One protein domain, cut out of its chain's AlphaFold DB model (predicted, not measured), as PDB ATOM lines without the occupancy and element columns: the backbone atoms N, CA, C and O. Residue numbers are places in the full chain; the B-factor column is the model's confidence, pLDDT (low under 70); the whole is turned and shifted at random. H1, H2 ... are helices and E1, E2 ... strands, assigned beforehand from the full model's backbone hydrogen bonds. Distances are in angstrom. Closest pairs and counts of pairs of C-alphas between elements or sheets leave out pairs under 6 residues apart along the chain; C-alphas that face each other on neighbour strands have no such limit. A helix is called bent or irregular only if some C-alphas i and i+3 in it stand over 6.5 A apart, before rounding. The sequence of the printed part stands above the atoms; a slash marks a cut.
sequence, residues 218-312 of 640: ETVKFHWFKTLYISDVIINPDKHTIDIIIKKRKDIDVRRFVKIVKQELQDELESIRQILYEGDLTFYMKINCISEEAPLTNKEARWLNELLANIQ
ATOM      1  N   GLU A 218      53.764  40.678  15.051       70.62
ATOM      2  CA  GLU A 218      53.316  39.346  15.486       70.62
ATOM      3  C   GLU A 218      52.771  39.323  16.921       70.62
ATOM      4  O   GLU A 218      51.887  38.521  17.226       70.62
ATOM      5  N   THR A 219      53.214  40.225  17.802       69.31
ATOM      6  CA  THR A 219      52.648  40.333  19.156       69.31
ATOM      7  C   THR A 219      51.207  40.835  19.128       69.31
ATOM      8  O   THR A 219      50.353  40.312  19.843       69.31
ATOM      9  N   VAL A 220      50.899  41.805  18.262       71.25
ATOM     10  CA  VAL A 220      49.542  42.342  18.095       71.25
ATOM     11  C   VAL A 220      48.644  41.299  17.441       71.25
ATOM     12  O   VAL A 220      47.536  41.066  17.929       71.25
ATOM     13  N   LYS A 221      49.149  40.597  16.417       74.25
ATOM     14  CA  LYS A 221      48.460  39.430  15.849       74.25
ATOM     15  C   LYS A 221      48.162  38.414  16.950       74.25
ATOM     16  O   LYS A 221      47.008  38.043  17.119       74.25
ATOM     17  N   PHE A 222      49.140  38.032  17.772       79.62
ATOM     18  CA  PHE A 222      48.923  37.081  18.866       79.62
ATOM     19  C   PHE A 222      47.804  37.508  19.826       79.62
ATOM     20  O   PHE A 222      46.956  36.680  20.171       79.62
ATOM     21  N   HIS A 223      47.730  38.792  20.193       76.19
ATOM     22  CA  HIS A 223      46.620  39.316  20.996       76.19
ATOM     23  C   HIS A 223      45.252  39.130  20.322       76.19
ATOM     24  O   HIS A 223      44.293  38.780  21.005       76.19
ATOM     25  N   TRP A 224      45.136  39.281  19.001       76.31
ATOM     26  CA  TRP A 224      43.873  39.008  18.302       76.31
ATOM     27  C   TRP A 224      43.515  37.530  18.269       76.31
ATOM     28  O   TRP A 224      42.350  37.179  18.443       76.31
ATOM     29  N   PHE A 225      44.493  36.640  18.124       78.56
ATOM     30  CA  PHE A 225      44.225  35.200  18.153       78.56
ATOM     31  C   PHE A 225      43.741  34.716  19.517       78.56
ATOM     32  O   PHE A 225      42.973  33.754  19.574       78.56
ATOM     33  N   LYS A 226      44.096  35.400  20.615       84.88
ATOM     34  CA  LYS A 226      43.480  35.137  21.925       84.88
ATOM     35  C   LYS A 226      41.953  35.226  21.859       84.88
ATOM     36  O   LYS A 226      41.294  34.393  22.459       84.88
ATOM     37  N   THR A 227      41.379  36.125  21.064       78.94
ATOM     38  CA  THR A 227      39.911  36.264  20.927       78.94
ATOM     39  C   THR A 227      39.254  35.059  20.244       78.94
ATOM     40  O   THR A 227      38.132  34.662  20.572       78.94
ATOM     41  N   LEU A 228      39.978  34.435  19.310       80.06
ATOM     42  CA  LEU A 228      39.520  33.262  18.570       80.06
ATOM     43  C   LEU A 228      39.612  31.997  19.419       80.06
ATOM     44  O   LEU A 228      38.700  31.173  19.390       80.06
ATOM     45  N   TYR A 229      40.700  31.860  20.183       86.44
ATOM     46  CA  TYR A 229      41.067  30.618  20.862       86.44
ATOM     47  C   TYR A 229      40.821  30.620  22.372       86.44
ATOM     48  O   TYR A 229      40.842  29.548  22.964       86.44
ATOM     49  N   ILE A 230      40.558  31.758  23.011       87.94
ATOM     50  CA  ILE A 230      40.184  31.839  24.431       87.94
ATOM     51  C   ILE A 230      38.683  32.129  24.507       87.94
ATOM     52  O   ILE A 230      38.190  33.064  23.875       87.94
ATOM     53  N   SER A 231      37.928  31.293  25.220       86.50
ATOM     54  CA  SER A 231      36.495  31.515  25.469       86.50
ATOM     55  C   SER A 231      36.247  32.266  26.767       86.50
ATOM     56  O   SER A 231      35.368  33.124  26.788       86.50
ATOM     57  N   ASP A 232      36.994  31.945  27.823       87.75
ATOM     58  CA  ASP A 232      36.825  32.558  29.137       87.75
ATOM     59  C   ASP A 232      38.122  32.525  29.965       87.75
ATOM     60  O   ASP A 232      39.031  31.730  29.710       87.75
ATOM     61  N   VAL A 233      38.194  33.400  30.966       90.75
ATOM     62  CA  VAL A 233      39.249  33.458  31.982       90.75
ATOM     63  C   VAL A 233      38.568  33.496  33.344       90.75
ATOM     64  O   VAL A 233      38.036  34.531  33.754       90.75
ATOM     65  N   ILE A 234      38.587  32.368  34.046       90.31
ATOM     66  CA  ILE A 234      37.924  32.180  35.334       90.31
ATOM     67  C   ILE A 234      38.935  32.434  36.448       90.31
ATOM     68  O   ILE A 234      39.942  31.737  36.583       90.31
ATOM     69  N   ILE A 235      38.651  33.438  37.266       87.75
ATOM     70  CA  ILE A 235      39.449  33.780  38.438       87.75
ATOM     71  C   ILE A 235      38.838  33.047  39.636       87.75
ATOM     72  O   ILE A 235      37.649  33.204  39.907       87.75
ATOM     73  N   ASN A 236      39.635  32.239  40.342       85.31
ATOM     74  CA  ASN A 236      39.197  31.479  41.516       85.31
ATOM     75  C   ASN A 236      39.934  31.976  42.772       85.31
ATOM     76  O   ASN A 236      40.978  31.412  43.124       85.31
ATOM     77  N   PRO A 237      39.409  32.998  43.473       77.00
ATOM     78  CA  PRO A 237      40.069  33.567  44.645       77.00
ATOM     79  C   PRO A 237      40.351  32.536  45.748       77.00
ATOM     80  O   PRO A 237      41.446  32.512  46.293       77.00
ATOM     81  N   ASP A 238      39.407  31.629  46.026       79.06
ATOM     82  CA  ASP A 238      39.534  30.639  47.115       79.06
ATOM     83  C   ASP A 238      40.544  29.527  46.816       79.06
ATOM     84  O   ASP A 238      41.101  28.913  47.721       79.06
ATOM     85  N   LYS A 239      40.772  29.245  45.530       81.75
ATOM     86  CA  LYS A 239      41.735  28.230  45.079       81.75
ATOM     87  C   LYS A 239      43.083  28.828  44.707       81.75
ATOM     88  O   LYS A 239      43.990  28.066  44.378       81.75
ATOM     89  N   HIS A 240      43.214  30.156  44.718       80.12
ATOM     90  CA  HIS A 240      44.417  30.851  44.269       80.12
ATOM     91  C   HIS A 240      44.819  30.467  42.827       80.12
ATOM     92  O   HIS A 240      46.008  30.377  42.496       80.12
ATOM     93  N   THR A 241      43.828  30.203  41.959       87.06
ATOM     94  CA  THR A 241      44.038  29.765  40.566       87.06
ATOM     95  C   THR A 241      43.343  30.668  39.556       87.06
ATOM     96  O   THR A 241      42.271  31.218  39.811       87.06
ATOM     97  N   ILE A 242      43.944  30.769  38.374       90.19
ATOM     98  CA  ILE A 242      43.343  31.381  37.188       90.19
ATOM     99  C   ILE A 242      43.216  30.286  36.134       90.19
ATOM    100  O   ILE A 242      44.220  29.701  35.718       90.19
ATOM    101  N   ASP A 243      41.992  29.999  35.709       92.12
ATOM    102  CA  ASP A 243      41.704  28.976  34.710       92.12
ATOM    103  C   ASP A 243      41.369  29.649  33.378       92.12
ATOM    104  O   ASP A 243      40.423  30.425  33.269       92.12
ATOM    105  N   ILE A 244      42.154  29.354  32.349       92.69
ATOM    106  CA  ILE A 244      41.950  29.867  30.995       92.69
ATOM    107  C   ILE A 244      41.264  28.785  30.181       92.69
ATOM    108  O   ILE A 244      41.811  27.688  30.018       92.69
ATOM    109  N   ILE A 245      40.095  29.099  29.639       92.56
ATOM    110  CA  ILE A 245      39.329  28.182  28.807       92.56
ATOM    111  C   ILE A 245      39.727  28.393  27.345       92.56
ATOM    112  O   ILE A 245      39.575  29.478  26.784       92.56
ATOM    113  N   ILE A 246      40.283  27.348  26.737       90.62
ATOM    114  CA  ILE A 246      40.851  27.353  25.392       90.62
ATOM    115  C   ILE A 246      39.946  26.563  24.451       90.62
ATOM    116  O   ILE A 246      39.766  25.357  24.605       90.62
ATOM    117  N   LYS A 247      39.446  27.229  23.418       88.56
ATOM    118  CA  LYS A 247      38.730  26.621  22.300       88.56
ATOM    119  C   LYS A 247      39.680  25.765  21.466       88.56
ATOM    120  O   LYS A 247      40.771  26.195  21.086       88.56
ATOM    121  N   LYS A 248      39.242  24.557  21.128       86.62
ATOM    122  CA  LYS A 248      40.002  23.607  20.314       86.62
ATOM    123  C   LYS A 248      39.088  22.852  19.349       86.62
ATOM    124  O   LYS A 248      37.976  22.481  19.698       86.62
ATOM    125  N   ARG A 249      39.607  22.523  18.165       85.12
ATOM    126  CA  ARG A 249      39.039  21.513  17.255       85.12
ATOM    127  C   ARG A 249      39.933  20.269  17.249       85.12
ATOM    128  O   ARG A 249      41.147  20.400  17.406       85.12
ATOM    129  N   LYS A 250      39.365  19.065  17.109       79.75
ATOM    130  CA  LYS A 250      40.094  17.784  17.278       79.75
ATOM    131  C   LYS A 250      41.365  17.661  16.426       79.75
ATOM    132  O   LYS A 250      42.352  17.101  16.889       79.75
ATOM    133  N   ASP A 251      41.334  18.194  15.216       79.75
ATOM    134  CA  ASP A 251      42.388  18.155  14.198       79.75
ATOM    135  C   ASP A 251      43.380  19.334  14.266       79.75
ATOM    136  O   ASP A 251      44.354  19.350  13.516       79.75
ATOM    137  N   ILE A 252      43.179  20.307  15.166       77.62
ATOM    138  CA  ILE A 252      44.081  21.455  15.347       77.62
ATOM    139  C   ILE A 252      44.954  21.246  16.594       77.62
ATOM    140  O   ILE A 252      44.458  21.103  17.717       77.62
ATOM    141  N   ASP A 253      46.280  21.284  16.421       80.25
ATOM    142  CA  ASP A 253      47.231  21.233  17.537       80.25
ATOM    143  C   ASP A 253      47.434  22.615  18.177       80.25
ATOM    144  O   ASP A 253      48.309  23.390  17.794       80.25
ATOM    145  N   VAL A 254      46.647  22.903  19.212       83.00
ATOM    146  CA  VAL A 254      46.743  24.152  19.985       83.00
ATOM    147  C   VAL A 254      47.773  24.102  21.121       83.00
ATOM    148  O   VAL A 254      47.929  25.086  21.839       83.00
ATOM    149  N   ARG A 255      48.513  22.999  21.323       84.31
ATOM    150  CA  ARG A 255      49.399  22.840  22.504       84.31
ATOM    151  C   ARG A 255      50.440  23.950  22.625       84.31
ATOM    152  O   ARG A 255      50.745  24.397  23.729       84.31
ATOM    153  N   ARG A 256      50.984  24.403  21.495       82.62
ATOM    154  CA  ARG A 256      51.963  25.501  21.458       82.62
ATOM    155  C   ARG A 256      51.328  26.832  21.839       82.62
ATOM    156  O   ARG A 256      51.892  27.539  22.664       82.62
ATOM    157  N   PHE A 257      50.148  27.124  21.294       86.38
ATOM    158  CA  PHE A 257      49.377  28.312  21.651       86.38
ATOM    159  C   PHE A 257      49.080  28.345  23.153       86.38
ATOM    160  O   PHE A 257      49.426  29.313  23.824       86.38
ATOM    161  N   VAL A 258      48.564  27.238  23.699       89.00
ATOM    162  CA  VAL A 258      48.300  27.072  25.138       89.00
ATOM    163  C   VAL A 258      49.557  27.336  25.967       89.00
ATOM    164  O   VAL A 258      49.500  28.053  26.962       89.00
ATOM    165  N   LYS A 259      50.707  26.789  25.551       87.38
ATOM    166  CA  LYS A 259      51.981  26.998  26.246       87.38
ATOM    167  C   LYS A 259      52.387  28.474  26.265       87.38
ATOM    168  O   LYS A 259      52.816  28.944  27.313       87.38
ATOM    169  N   ILE A 260      52.255  29.186  25.143       86.12
ATOM    170  CA  ILE A 260      52.609  30.610  25.050       86.12
ATOM    171  C   ILE A 260      51.668  31.448  25.921       86.12
ATOM    172  O   ILE A 260      52.154  32.206  26.752       86.12
ATOM    173  N   VAL A 261      50.347  31.251  25.810       88.50
ATOM    174  CA  VAL A 261      49.345  31.970  26.623       88.50
ATOM    175  C   VAL A 261      49.590  31.758  28.115       88.50
ATOM    176  O   VAL A 261      49.651  32.719  28.880       88.50
ATOM    177  N   LYS A 262      49.782  30.499  28.533       89.69
ATOM    178  CA  LYS A 262      50.078  30.166  29.928       89.69
ATOM    179  C   LYS A 262      51.344  30.860  30.414       89.69
ATOM    180  O   LYS A 262      51.367  31.375  31.525       89.69
ATOM    181  N   GLN A 263      52.398  30.837  29.601       86.19
ATOM    182  CA  GLN A 263      53.680  31.413  29.976       86.19
ATOM    183  C   GLN A 263      53.615  32.937  30.076       86.19
ATOM    184  O   GLN A 263      54.168  33.489  31.014       86.19
ATOM    185  N   GLU A 264      52.934  33.608  29.149       86.56
ATOM    186  CA  GLU A 264      52.800  35.067  29.151       86.56
ATOM    187  C   GLU A 264      52.112  35.572  30.422       86.56
ATOM    188  O   GLU A 264      52.598  36.512  31.049       86.56
ATOM    189  N   LEU A 265      51.028  34.907  30.825       88.69
ATOM    190  CA  LEU A 265      50.313  35.225  32.057       88.69
ATOM    191  C   LEU A 265      51.099  34.832  33.306       88.69
ATOM    192  O   LEU A 265      51.045  35.540  34.308       88.69
ATOM    193  N   GLN A 266      51.847  33.725  33.260       87.81
ATOM    194  CA  GLN A 266      52.709  33.342  34.376       87.81
ATOM    195  C   GLN A 266      53.814  34.379  34.566       87.81
ATOM    196  O   GLN A 266      54.097  34.750  35.696       87.81
ATOM    197  N   ASP A 267      54.410  34.866  33.479       86.50
ATOM    198  CA  ASP A 267      55.437  35.903  33.532       86.50
ATOM    199  C   ASP A 267      54.879  37.205  34.114       86.50
ATOM    200  O   ASP A 267      55.569  37.857  34.896       86.50
ATOM    201  N   GLU A 268      53.632  37.559  33.785       89.31
ATOM    202  CA  GLU A 268      52.969  38.708  34.401       89.31
ATOM    203  C   GLU A 268      52.806  38.515  35.911       89.31
ATOM    204  O   GLU A 268      53.277  39.354  36.678       89.31
ATOM    205  N   LEU A 269      52.218  37.391  36.341       88.19
ATOM    206  CA  LEU A 269      52.018  37.074  37.759       88.19
ATOM    207  C   LEU A 269      53.328  37.079  38.539       88.19
ATOM    208  O   LEU A 269      53.397  37.671  39.611       88.19
ATOM    209  N   GLU A 270      54.368  36.435  38.009       86.75
ATOM    210  CA  GLU A 270      55.680  36.413  38.653       86.75
ATOM    211  C   GLU A 270      56.239  37.826  38.792       86.75
ATOM    212  O   GLU A 270      56.765  38.154  39.853       86.75
ATOM    213  N   SER A 271      56.062  38.677  37.774       88.12
ATOM    214  CA  SER A 271      56.627  40.028  37.778       88.12
ATOM    215  C   SER A 271      56.070  40.955  38.856       88.12
ATOM    216  O   SER A 271      56.750  41.894  39.267       88.12
ATOM    217  N   ILE A 272      54.863  40.671  39.343       88.69
ATOM    218  CA  ILE A 272      54.179  41.439  40.390       88.69
ATOM    219  C   ILE A 272      54.070  40.663  41.713       88.69
ATOM    220  O   ILE A 272      53.525  41.172  42.689       88.69
ATOM    221  N   ARG A 273      54.579  39.424  41.767       85.50
ATOM    222  CA  ARG A 273      54.344  38.485  42.876       85.50
ATOM    223  C   ARG A 273      54.834  39.010  44.218       85.50
ATOM    224  O   ARG A 273      54.143  38.833  45.215       85.50
ATOM    225  N   GLN A 274      56.016  39.623  44.247       84.62
ATOM    226  CA  GLN A 274      56.593  40.144  45.486       84.62
ATOM    227  C   GLN A 274      55.786  41.338  46.019       84.62
ATOM    228  O   GLN A 274      55.478  41.361  47.203       84.62
ATOM    229  N   ILE A 275      55.339  42.243  45.143       87.25
ATOM    230  CA  ILE A 275      54.485  43.388  45.511       87.25
ATOM    231  C   ILE A 275      53.154  42.909  46.095       87.25
ATOM    232  O   ILE A 275      52.708  43.402  47.127       87.25
ATOM    233  N   LEU A 276      52.522  41.920  45.453       81.75
ATOM    234  CA  LEU A 276      51.268  41.346  45.947       81.75
ATOM    235  C   LEU A 276      51.449  40.648  47.305       81.75
ATOM    236  O   LEU A 276      50.562  40.726  48.152       81.75
ATOM    237  N   TYR A 277      52.592  39.984  47.512       79.81
ATOM    238  CA  TYR A 277      52.931  39.333  48.777       79.81
ATOM    239  C   TYR A 277      53.154  40.346  49.908       79.81
ATOM    240  O   TYR A 277      52.605  40.177  50.992       79.81
ATOM    241  N   GLU A 278      53.915  41.411  49.652       77.50
ATOM    242  CA  GLU A 278      54.169  42.487  50.622       77.50
ATOM    243  C   GLU A 278      52.892  43.269  50.978       77.50
ATOM    244  O   GLU A 278      52.777  43.780  52.087       77.50
ATOM    245  N   GLY A 279      51.911  43.315  50.069       72.44
ATOM    246  CA  GLY A 279      50.595  43.919  50.294       72.44
ATOM    247  C   GLY A 279      49.569  43.046  51.036       72.44
ATOM    248  O   GLY A 279      48.416  43.456  51.118       72.44
ATOM    249  N   ASP A 280      49.942  41.856  51.534       67.69
ATOM    250  CA  ASP A 280      49.057  40.863  52.191       67.69
ATOM    251  C   ASP A 280      47.804  40.477  51.372       67.69
ATOM    252  O   ASP A 280      46.706  40.230  51.889       67.69
ATOM    253  N   LEU A 281      47.953  40.424  50.046       64.50
ATOM    254  CA  LEU A 281      46.848  40.142  49.138       64.50
ATOM    255  C   LEU A 281      46.969  38.757  48.505       64.50
ATOM    256  O   LEU A 281      48.043  38.274  48.152       64.50
ATOM    257  N   THR A 282      45.809  38.104  48.385       63.34
ATOM    258  CA  THR A 282      45.598  36.756  47.845       63.34
ATOM    259  C   THR A 282      46.409  36.539  46.568       63.34
ATOM    260  O   THR A 282      46.078  37.067  45.508       63.34
ATOM    261  N   PHE A 283      47.464  35.730  46.648       63.94
ATOM    262  CA  PHE A 283      48.274  35.404  45.481       63.94
ATOM    263  C   PHE A 283      47.517  34.415  44.581       63.94
ATOM    264  O   PHE A 283      46.950  33.444  45.070       63.94
ATOM    265  N   TYR A 284      47.508  34.609  43.262       67.00
ATOM    266  CA  TYR A 284      47.169  33.532  42.326       67.00
ATOM    267  C   TYR A 284      48.476  32.821  41.972       67.00
ATOM    268  O   TYR A 284      49.302  33.384  41.260       67.00
ATOM    269  N   MET A 285      48.714  31.604  42.474       65.94
ATOM    270  CA  MET A 285      49.987  30.909  42.187       65.94
ATOM    271  C   MET A 285      49.999  30.233  40.829       65.94
ATOM    272  O   MET A 285      51.067  29.913  40.301       65.94
ATOM    273  N   LYS A 286      48.816  29.885  40.319       81.50
ATOM    274  CA  LYS A 286      48.714  28.841  39.310       81.50
ATOM    275  C   LYS A 286      47.750  29.213  38.203       81.50
ATOM    276  O   LYS A 286      46.554  29.376  38.424       81.50
ATOM    277  N   ILE A 287      48.297  29.228  36.994       89.00
ATOM    278  CA  ILE A 287      47.519  29.284  35.765       89.00
ATOM    279  C   ILE A 287      47.265  27.865  35.265       89.00
ATOM    280  O   ILE A 287      48.199  27.096  34.972       89.00
ATOM    281  N   ASN A 288      45.989  27.529  35.134       91.75
ATOM    282  CA  ASN A 288      45.537  26.327  34.457       91.75
ATOM    283  C   ASN A 288      45.008  26.698  33.072       91.75
ATOM    284  O   ASN A 288      44.452  27.772  32.865       91.75
ATOM    285  N   CYS A 289      45.177  25.793  32.116       91.19
ATOM    286  CA  CYS A 289      44.550  25.918  30.809       91.19
ATOM    287  C   CYS A 289      43.683  24.688  30.590       91.19
ATOM    288  O   CYS A 289      44.186  23.564  30.641       91.19
ATOM    289  N   ILE A 290      42.398  24.914  30.364       91.75
ATOM    290  CA  ILE A 290      41.387  23.881  30.163       91.75
ATOM    291  C   ILE A 290      40.974  23.964  28.699       91.75
ATOM    292  O   ILE A 290      40.660  25.042  28.213       91.75
ATOM    293  N   SER A 291      41.048  22.857  27.962       89.56
ATOM    294  CA  SER A 291      40.653  22.839  26.550       89.56
ATOM    295  C   SER A 291      39.223  22.342  26.388       89.56
ATOM    296  O   SER A 291      38.883  21.291  26.927       89.56
ATOM    297  N   GLU A 292      38.433  23.047  25.586       90.31
ATOM    298  CA  GLU A 292      37.043  22.721  25.266       90.31
ATOM    299  C   GLU A 292      36.837  22.642  23.750       90.31
ATOM    300  O   GLU A 292      37.479  23.364  22.980       90.31
ATOM    301  N   GLU A 293      35.952  21.747  23.303       86.94
ATOM    302  CA  GLU A 293      35.660  21.601  21.875       86.94
ATOM    303  C   GLU A 293      34.867  22.797  21.336       86.94
ATOM    304  O   GLU A 293      33.841  23.190  21.888       86.94
ATOM    305  N   ALA A 294      35.333  23.361  20.220       83.88
ATOM    306  CA  ALA A 294      34.711  24.488  19.539       83.88
ATOM    307  C   ALA A 294      34.795  24.330  18.008       83.88
ATOM    308  O   ALA A 294      35.784  23.795  17.493       83.88
ATOM    309  N   PRO A 295      33.791  24.820  17.255       80.69
ATOM    310  CA  PRO A 295      33.736  24.695  15.801       80.69
ATOM    311  C   PRO A 295      34.627  25.740  15.108       80.69
ATOM    312  O   PRO A 295      34.133  26.650  14.452       80.69
ATOM    313  N   LEU A 296      35.949  25.618  15.259       82.06
ATOM    314  CA  LEU A 296      36.912  26.456  14.537       82.06
ATOM    315  C   LEU A 296      36.903  26.118  13.035       82.06
ATOM    316  O   LEU A 296      36.738  24.964  12.632       82.06
ATOM    317  N   THR A 297      37.094  27.112  12.184       82.50
ATOM    318  CA  THR A 297      37.175  26.985  10.727       82.50
ATOM    319  C   THR A 297      38.573  26.546  10.275       82.50
ATOM    320  O   THR A 297      39.567  26.665  10.990       82.50
ATOM    321  N   ASN A 298      38.683  26.048   9.038       78.44
ATOM    322  CA  ASN A 298      39.989  25.723   8.445       78.44
ATOM    323  C   ASN A 298      40.864  26.968   8.235       78.44
ATOM    324  O   ASN A 298      42.089  26.876   8.312       78.44
ATOM    325  N   LYS A 299      40.235  28.124   7.993       78.00
ATOM    326  CA  LYS A 299      40.915  29.412   7.838       78.00
ATOM    327  C   LYS A 299      41.625  29.803   9.139       78.00
ATOM    328  O   LYS A 299      42.831  30.028   9.129       78.00
ATOM    329  N   GLU A 300      40.912  29.757  10.265       78.06
ATOM    330  CA  GLU A 300      41.455  30.061  11.600       78.06
ATOM    331  C   GLU A 300      42.577  29.099  12.017       78.06
ATOM    332  O   GLU A 300      43.537  29.507  12.676       78.06
ATOM    333  N   ALA A 301      42.489  27.829  11.613       77.62
ATOM    334  CA  ALA A 301      43.543  26.843  11.842       77.62
ATOM    335  C   ALA A 301      44.834  27.192  11.084       77.62
ATOM    336  O   ALA A 301      45.929  27.134  11.650       77.62
ATOM    337  N   ARG A 302      44.716  27.554   9.798       76.75
ATOM    338  CA  ARG A 302      45.848  27.949   8.942       76.75
ATOM    339  C   ARG A 302      46.542  29.184   9.514       76.75
ATOM    340  O   ARG A 302      47.747  29.161   9.748       76.75
ATOM    341  N   TRP A 303      45.751  30.196   9.844       78.81
ATOM    342  CA  TRP A 303      46.185  31.425  10.496       78.81
ATOM    343  C   TRP A 303      46.948  31.186  11.803       78.81
ATOM    344  O   TRP A 303      47.997  31.791  12.022       78.81
ATOM    345  N   LEU A 304      46.474  30.275  12.663       80.06
ATOM    346  CA  LEU A 304      47.158  29.995  13.927       80.06
ATOM    347  C   LEU A 304      48.526  29.358  13.672       80.06
ATOM    348  O   LEU A 304      49.502  29.695  14.339       80.06
ATOM    349  N   ASN A 305      48.605  28.447  12.704       79.38
ATOM    350  CA  ASN A 305      49.864  27.808  12.340       79.38
ATOM    351  C   ASN A 305      50.880  28.813  11.776       79.38
ATOM    352  O   ASN A 305      52.054  28.730  12.142       79.38
ATOM    353  N   GLU A 306      50.441  29.763  10.942       78.38
ATOM    354  CA  GLU A 306      51.280  30.861  10.432       78.38
ATOM    355  C   GLU A 306      51.866  31.691  11.585       78.38
ATOM    356  O   GLU A 306      53.088  31.811  11.697       78.38
ATOM    357  N   LEU A 307      51.009  32.169  12.493       80.25
ATOM    358  CA  LEU A 307      51.399  32.963  13.662       80.25
ATOM    359  C   LEU A 307      52.368  32.210  14.585       80.25
ATOM    360  O   LEU A 307      53.409  32.734  14.971       80.25
ATOM    361  N   LEU A 308      52.055  30.961  14.946       81.31
ATOM    362  CA  LEU A 308      52.906  30.170  15.842       81.31
ATOM    363  C   LEU A 308      54.280  29.879  15.234       81.31
ATOM    364  O   LEU A 308      55.266  29.785  15.967       81.31
ATOM    365  N   ALA A 309      54.349  29.717  13.913       81.12
ATOM    366  CA  ALA A 309      55.608  29.567  13.206       81.12
ATOM    367  C   ALA A 309      56.415  30.875  13.225       81.12
ATOM    368  O   ALA A 309      57.592  30.834  13.580       81.12
ATOM    369  N   ASN A 310      55.783  32.027  12.973       80.31
ATOM    370  CA  ASN A 310      56.443  33.333  13.076       80.31
ATOM    371  C   ASN A 310      56.954  33.607  14.498       80.31
ATOM    372  O   ASN A 310      58.116  33.966  14.668       80.31
ATOM    373  N   ILE A 311      56.151  33.338  15.532       79.38
ATOM    374  CA  ILE A 311      56.591  33.428  16.934       79.38
ATOM    375  C   ILE A 311      57.804  32.527  17.168       79.38
ATOM    376  O   ILE A 311      58.783  32.951  17.766       79.38
ATOM    377  N   GLN A 312      57.807  31.295  16.658       80.94
ATOM    378  CA  GLN A 312      58.957  30.403  16.823       80.94
ATOM    379  C   GLN A 312      60.237  30.926  16.146       80.94
ATOM    380  O   GLN A 312      61.339  30.608  16.607       80.94
TER     381      GLN A 312
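This is residues 218 to 312 of the 640 residues of an uncharacterized protein of Desulfosarcina ovata subsp. sediminis (UniProt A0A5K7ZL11). A strongly twisted three-stranded sheet has the long helix H2 over one face, and H1 and H3 pair at one end. The printed part has 95 residues with elements H1 E1 E2 H2 E3 H3; the sheet, E1 E2 E3, and the class are mixed. It is only just compact, close to loose (radius of gyration of the C-alphas 14.9 A), spanning 47 by 25 by 17 A.

Find C-alpha 218 at (53.316, 39.346, 15.486); H1 runs to 229. Next come E1, 230 to 236, E2, 241 to 248, and H2, 255 to 278, 34.6 A long and irregular, C-alphas 271 and 274 being 7.7 A apart. E3, 286 to 293, precedes H3, 298 to 312.

Hairpin E1 and E2 is antiparallel (N 234 to O 243, 2.8 A); E2 and E3 are parallel (N 244 to O 288, 2.8 A). H2 is on the sheet, height 8.6 A. H1 touches H3, closest C-alphas Glu 218 and Leu 307, 6.9 A.

The printed part has no cut. Residues 219 and 280 to 285 are under pLDDT 70.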